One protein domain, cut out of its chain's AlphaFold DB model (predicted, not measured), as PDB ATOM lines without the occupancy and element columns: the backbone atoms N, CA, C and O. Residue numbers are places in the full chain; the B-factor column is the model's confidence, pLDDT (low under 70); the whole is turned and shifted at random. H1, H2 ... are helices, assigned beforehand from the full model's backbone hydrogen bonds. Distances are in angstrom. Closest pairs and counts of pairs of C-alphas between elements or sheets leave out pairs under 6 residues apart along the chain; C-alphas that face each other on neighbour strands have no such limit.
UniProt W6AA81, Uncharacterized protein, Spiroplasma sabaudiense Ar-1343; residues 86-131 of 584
ATOM      1  N   LEU A  86      -3.518 -14.393  44.750       72.88
ATOM      2  CA  LEU A  86      -4.379 -14.198  43.576       72.88
ATOM      3  C   LEU A  86      -5.829 -14.626  43.855       72.88
ATOM      4  O   LEU A  86      -6.767 -13.987  43.387       72.88
ATOM      5  N   GLY A  87      -6.019 -15.664  44.673       81.94
ATOM      6  CA  GLY A  87      -7.344 -16.108  45.089       81.94
ATOM      7  C   GLY A  87      -8.064 -15.114  45.983       81.94
ATOM      8  O   GLY A  87      -9.256 -14.892  45.798       81.94
ATOM      9  N   GLN A  88      -7.337 -14.439  46.875       80.69
ATOM     10  CA  GLN A  88      -7.885 -13.336  47.663       80.69
ATOM     11  C   GLN A  88      -8.288 -12.152  46.778       80.69
ATOM     12  O   GLN A  88      -9.352 -11.578  46.990       80.69
ATOM     13  N   VAL A  89      -7.499 -11.818  45.751       79.56
ATOM     14  CA  VAL A  89      -7.856 -10.757  44.792       79.56
ATOM     15  C   VAL A  89      -9.122 -11.120  44.011       79.56
ATOM     16  O   VAL A  89     -10.027 -10.295  43.913       79.56
ATOM     17  N   ILE A  90      -9.234 -12.357  43.516       80.06
ATOM     18  CA  ILE A  90     -10.422 -12.820  42.781       80.06
ATOM     19  C   ILE A  90     -11.651 -12.878  43.698       80.06
ATOM     20  O   ILE A  90     -12.720 -12.413  43.310       80.06
ATOM     21  N   ALA A  91     -11.508 -13.381  44.927       81.69
ATOM     22  CA  ALA A  91     -12.596 -13.422  45.904       81.69
ATOM     23  C   ALA A  91     -13.070 -12.011  46.290       81.69
ATOM     24  O   ALA A  91     -14.274 -11.763  46.353       81.69
ATOM     25  N   ASN A  92     -12.141 -11.068  46.476       82.88
ATOM     26  CA  ASN A  92     -12.468  -9.669  46.743       82.88
ATOM     27  C   ASN A  92     -13.151  -9.008  45.537       82.88
ATOM     28  O   ASN A  92     -14.139  -8.303  45.716       82.88
ATOM     29  N   ALA A  93     -12.696  -9.278  44.310       83.88
ATOM     30  CA  ALA A  93     -13.329  -8.763  43.095       83.88
ATOM     31  C   ALA A  93     -14.751  -9.318  42.900       83.88
ATOM     32  O   ALA A  93     -15.669  -8.560  42.594       83.88
ATOM     33  N   GLN A  94     -14.960 -10.616  43.137       83.19
ATOM     34  CA  GLN A  94     -16.285 -11.238  43.079       83.19
ATOM     35  C   GLN A  94     -17.223 -10.670  44.147       83.19
ATOM     36  O   GLN A  94     -18.374 -10.352  43.848       83.19
ATOM     37  N   LYS A  95     -16.724 -10.479  45.375       85.50
ATOM     38  CA  LYS A  95     -17.496  -9.869  46.460       85.50
ATOM     39  C   LYS A  95     -17.882  -8.425  46.125       85.50
ATOM     40  O   LYS A  95     -19.055  -8.085  46.248       85.50
ATOM     41  N   ASN A  96     -16.944  -7.626  45.619       85.75
ATOM     42  CA  ASN A  96     -17.194  -6.240  45.218       85.75
ATOM     43  C   ASN A  96     -18.160  -6.142  44.027       85.75
ATOM     44  O   ASN A  96     -19.013  -5.263  43.993       85.75
ATOM     45  N   SER A  97     -18.072  -7.058  43.060       84.94
ATOM     46  CA  SER A  97     -19.034  -7.121  41.957       84.94
ATOM     47  C   SER A  97     -20.437  -7.450  42.468       84.94
ATOM     48  O   SER A  97     -21.390  -6.777  42.089       84.94
ATOM     49  N   SER A  98     -20.569  -8.416  43.385       85.06
ATOM     50  CA  SER A  98     -21.870  -8.754  43.971       85.06
ATOM     51  C   SER A  98     -22.460  -7.621  44.817       85.06
ATOM     52  O   SER A  98     -23.667  -7.400  44.762       85.06
ATOM     53  N   SER A  99     -21.630  -6.870  45.553       85.56
ATOM     54  CA  SER A  99     -22.100  -5.712  46.315       85.56
ATOM     55  C   SER A  99     -22.527  -4.574  45.394       85.56
ATOM     56  O   SER A  99     -23.598  -4.028  45.598       85.56
ATOM     57  N   LEU A 100     -21.767  -4.280  44.332       80.50
ATOM     58  CA  LEU A 100     -22.135  -3.248  43.355       80.50
ATOM     59  C   LEU A 100     -23.448  -3.569  42.637       80.50
ATOM     60  O   LEU A 100     -24.265  -2.680  42.436       80.50
ATOM     61  N   VAL A 101     -23.669  -4.832  42.264       79.75
ATOM     62  CA  VAL A 101     -24.940  -5.262  41.663       79.75
ATOM     63  C   VAL A 101     -26.096  -5.062  42.648       79.75
ATOM     64  O   VAL A 101     -27.133  -4.528  42.263       79.75
ATOM     65  N   LYS A 102     -25.901  -5.401  43.928       83.38
ATOM     66  CA  LYS A 102     -26.909  -5.180  44.972       83.38
ATOM     67  C   LYS A 102     -27.185  -3.690  45.206       83.38
ATOM     68  O   LYS A 102     -28.343  -3.292  45.261       83.38
ATOM     69  N   ASP A 103     -26.146  -2.863  45.262       77.12
ATOM     70  CA  ASP A 103     -26.275  -1.413  45.428       77.12
ATOM     71  C   ASP A 103     -26.982  -0.772  44.222       77.12
ATOM     72  O   ASP A 103     -27.778   0.153  44.383       77.12
ATOM     73  N   LEU A 104     -26.732  -1.264  43.004       75.00
ATOM     74  CA  LEU A 104     -27.444  -0.822  41.802       75.00
ATOM     75  C   LEU A 104     -28.920  -1.231  41.831       75.00
ATOM     76  O   LEU A 104     -29.768  -0.459  41.392       75.00
ATOM     77  N   GLU A 105     -29.245  -2.406  42.359       78.50
ATOM     78  CA  GLU A 105     -30.630  -2.868  42.509       78.50
ATOM     79  C   GLU A 105     -31.403  -2.116  43.591       78.50
ATOM     80  O   GLU A 105     -32.600  -1.877  43.428       78.50
ATOM     81  N   GLU A 106     -30.741  -1.743  44.685       76.81
ATOM     82  CA  GLU A 106     -31.352  -0.984  45.778       76.81
ATOM     83  C   GLU A 106     -31.557   0.490  45.401       76.81
ATOM     84  O   GLU A 106     -32.594   1.069  45.722       76.81
ATOM     85  N   ASN A 107     -30.611   1.086  44.667       78.25
ATOM     86  CA  ASN A 107     -30.658   2.509  44.328       78.25
ATOM     87  C   ASN A 107     -31.370   2.814  43.004       78.25
ATOM     88  O   ASN A 107     -31.884   3.920  42.833       78.25
ATOM     89  N   ASN A 108     -31.404   1.875  42.047       79.38
ATOM     90  CA  ASN A 108     -32.029   2.103  40.744       79.38
ATOM     91  C   ASN A 108     -33.376   1.359  40.620       79.38
ATOM     92  O   ASN A 108     -33.405   0.144  40.387       79.38
ATOM     93  N   PRO A 109     -34.514   2.076  40.679       75.25
ATOM     94  CA  PRO A 109     -35.839   1.461  40.638       75.25
ATOM     95  C   PRO A 109     -36.152   0.804  39.288       75.25
ATOM     96  O   PRO A 109     -36.979  -0.105  39.235       75.25
ATOM     97  N   VAL A 110     -35.510   1.235  38.197       74.62
ATOM     98  CA  VAL A 110     -35.691   0.635  36.867       74.62
ATOM     99  C   VAL A 110     -35.007  -0.728  36.811       74.62
ATOM    100  O   VAL A 110     -35.628  -1.701  36.397       74.62
ATOM    101  N   ILE A 111     -33.767  -0.819  37.300       73.38
ATOM    102  CA  ILE A 111     -33.003  -2.077  37.354       73.38
ATOM    103  C   ILE A 111     -33.678  -3.070  38.311       73.38
ATOM    104  O   ILE A 111     -33.852  -4.235  37.960       73.38
ATOM    105  N   SER A 112     -34.154  -2.598  39.467       74.12
ATOM    106  CA  SER A 112     -34.937  -3.401  40.417       74.12
ATOM    107  C   SER A 112     -36.196  -3.998  39.778       74.12
ATOM    108  O   SER A 112     -36.472  -5.193  39.909       74.12
ATOM    109  N   LYS A 113     -36.947  -3.182  39.023       77.25
ATOM    110  CA  LYS A 113     -38.137  -3.633  38.289       77.25
ATOM    111  C   LYS A 113     -37.785  -4.629  37.191       77.25
ATOM    112  O   LYS A 113     -38.449  -5.653  37.099       77.25
ATOM    113  N   LEU A 114     -36.740  -4.378  36.402       78.38
ATOM    114  CA  LEU A 114     -36.298  -5.293  35.344       78.38
ATOM    115  C   LEU A 114     -35.880  -6.654  35.900       78.38
ATOM    116  O   LEU A 114     -36.289  -7.678  35.361       78.38
ATOM    117  N   ARG A 115     -35.145  -6.679  37.016       76.06
ATOM    118  CA  ARG A 115     -34.762  -7.929  37.674       76.06
ATOM    119  C   ARG A 115     -35.972  -8.672  38.241       76.06
ATOM    120  O   ARG A 115     -36.074  -9.877  38.045       76.06
ATOM    121  N   ARG A 116     -36.927  -7.972  38.867       73.25
ATOM    122  CA  ARG A 116     -38.194  -8.584  39.314       73.25
ATOM    123  C   ARG A 116     -39.025  -9.118  38.148       73.25
ATOM    124  O   ARG A 116     -39.608 -10.187  38.277       73.25
ATOM    125  N   ILE A 117     -39.047  -8.425  37.009       70.12
ATOM    126  CA  ILE A 117     -39.688  -8.897  35.772       70.12
ATOM    127  C   ILE A 117     -38.977 -10.149  35.245       70.12
ATOM    128  O   ILE A 117     -39.636 -11.096  34.828       70.12
ATOM    129  N   GLU A 118     -37.645 -10.201  35.289       74.19
ATOM    130  CA  GLU A 118     -36.882 -11.375  34.864       74.19
ATOM    131  C   GLU A 118     -37.070 -12.568  35.819       74.19
ATOM    132  O   GLU A 118     -37.248 -13.696  35.364       74.19
ATOM    133  N   GLU A 119     -37.103 -12.338  37.134       74.44
ATOM    134  CA  GLU A 119     -37.413 -13.351  38.151       74.44
ATOM    135  C   GLU A 119     -38.863 -13.849  38.027       74.44
ATOM    136  O   GLU A 119     -39.102 -15.056  38.103       74.44
ATOM    137  N   ALA A 120     -39.825 -12.970  37.731       68.38
ATOM    138  CA  ALA A 120     -41.212 -13.337  37.435       68.38
ATOM    139  C   ALA A 120     -41.320 -14.137  36.124       68.38
ATOM    140  O   ALA A 120     -41.990 -15.166  36.069       68.38
ATOM    141  N   ARG A 121     -40.568 -13.749  35.086       72.25
ATOM    142  CA  ARG A 121     -40.489 -14.483  33.813       72.25
ATOM    143  C   ARG A 121     -39.838 -15.858  33.975       72.25
ATOM    144  O   ARG A 121     -40.258 -16.805  33.320       72.25
ATOM    145  N   ARG A 122     -38.834 -15.983  34.852       74.25
ATOM    146  CA  ARG A 122     -38.184 -17.264  35.188       74.25
ATOM    147  C   ARG A 122     -39.047 -18.156  36.080       74.25
ATOM    148  O   ARG A 122     -38.952 -19.371  35.963       74.25
ATOM    149  N   SER A 123     -39.856 -17.574  36.965       69.38
ATOM    150  CA  SER A 123     -40.739 -18.315  37.883       69.38
ATOM    151  C   SER A 123     -42.136 -18.590  37.314       69.38
ATOM    152  O   SER A 123     -42.862 -19.407  37.871       69.38
ATOM    153  N   GLY A 124     -42.513 -17.954  36.198       55.19
ATOM    154  CA  GLY A 124     -43.779 -18.178  35.491       55.19
ATOM    155  C   GLY A 124     -45.013 -17.561  36.161       55.19
ATOM    156  O   GLY A 124     -46.102 -17.620  35.595       55.19
ATOM    157  N   ILE A 125     -44.866 -16.934  37.331       57.88
ATOM    158  CA  ILE A 125     -45.974 -16.349  38.095       57.88
ATOM    159  C   ILE A 125     -46.201 -14.908  37.622       57.88
ATOM    160  O   ILE A 125     -45.347 -14.040  37.792       57.88
ATOM    161  N   HIS A 126     -47.361 -14.656  37.013       53.56
ATOM    162  CA  HIS A 126     -47.797 -13.323  36.592       53.56
ATOM    163  C   HIS A 126     -48.543 -12.658  37.756       53.56
ATOM    164  O   HIS A 126     -49.720 -12.926  37.970       53.56
ATOM    165  N   SER A 127     -47.866 -11.829  38.550       52.81
ATOM    166  CA  SER A 127     -48.511 -11.046  39.612       52.81
ATOM    167  C   SER A 127     -49.181  -9.791  39.035       52.81
ATOM    168  O   SER A 127     -48.504  -8.997  38.380       52.81
ATOM    169  N   GLU A 128     -50.472  -9.580  39.312       54.16
ATOM    170  CA  GLU A 128     -51.259  -8.406  38.870       54.16
ATOM    171  C   GLU A 128     -50.671  -7.061  39.344       54.16
ATOM    172  O   GLU A 128     -50.795  -6.056  38.654       54.16
ATOM    173  N   ASP A 129     -49.902  -7.056  40.436       56.00
ATOM    174  CA  ASP A 129     -49.172  -5.886  40.958       56.00
ATOM    175  C   ASP A 129     -48.010  -5.397  40.061       56.00
ATOM    176  O   ASP A 129     -47.426  -4.337  40.303       56.00
ATOM    177  N   LEU A 130     -47.623  -6.164  39.032       54.56
ATOM    178  CA  LEU A 130     -46.527  -5.795  38.127       54.56
ATOM    179  C   LEU A 130     -46.966  -4.803  37.040       54.56
ATOM    180  O   LEU A 130     -46.132  -4.063  36.510       54.56
ATOM    181  N   TYR A 131     -48.264  -4.763  36.730       50.00
ATOM    182  CA  TYR A 131     -48.839  -3.883  35.721       50.00
ATOM    183  C   TYR A 131     -49.789  -2.893  36.389       50.00
ATOM    184  O   TYR A 131     -50.961  -3.156  36.606       50.00
TER     185      TYR A 131
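What this domain is: This is residues 86 to 131 of the 584 residues of an uncharacterized protein of Spiroplasma sabaudiense Ar-1343 (UniProt W6AA81). What shape do the atoms make? Two helices meet near their ends as an L: H1 is a long arm, of which residues 86 to 100 stick out free, and H2 turns off from its far end. After H2, residues 124 to 131 fold back alongside it as a loose tail. What is it made of, and how large is it? The printed part has 46 residues with two named helices, H1 then H2, and no named strand; the class is all helix. It is extended, with a radius of gyration of the C-alphas of 14.6 A and spans of 47 by 22 by 8 A, the arm H1 making much of the length.

How they stand to each other: How does H1, residues 86 to 107, stand to H2, residues 109 to 123? They touch only at the corner by their link, H1 with residues 104 to 106 alone and H2 with residues 111 to 112 alone. The closest C-alphas of the two, those of Glu 105 and Ser 112, are 4.8 A apart. What is the angle? Their lines stand at 77 degrees, about perpendicular. What do the backbones show? In H1 and H2 every O i to N i+4 pair is within hydrogen-bond range.

Where its parts are: Where does H1 run? It goes from C-alpha 86 at (-4.379, -14.198, 43.576) to C-alpha 107 at (-30.658, 2.509, 44.328), 31.1 A. Where does H2 run? It measures 20.6 A from its first to its last C-alpha, and C-alpha 123 is at (-40.739, -18.315, 37.883).

The domain as a whole: How far does it reach? The two C-alphas farthest apart, those of Leu 86 and Glu 128, are 47.5 A apart. Is anything missing or long? The printed part has no cut, and the link from H1 to H2 is tight. Where is confidence low? Residue 120 and residues 123 to 131 have pLDDT under 70; the mean of the printed part is 74.0.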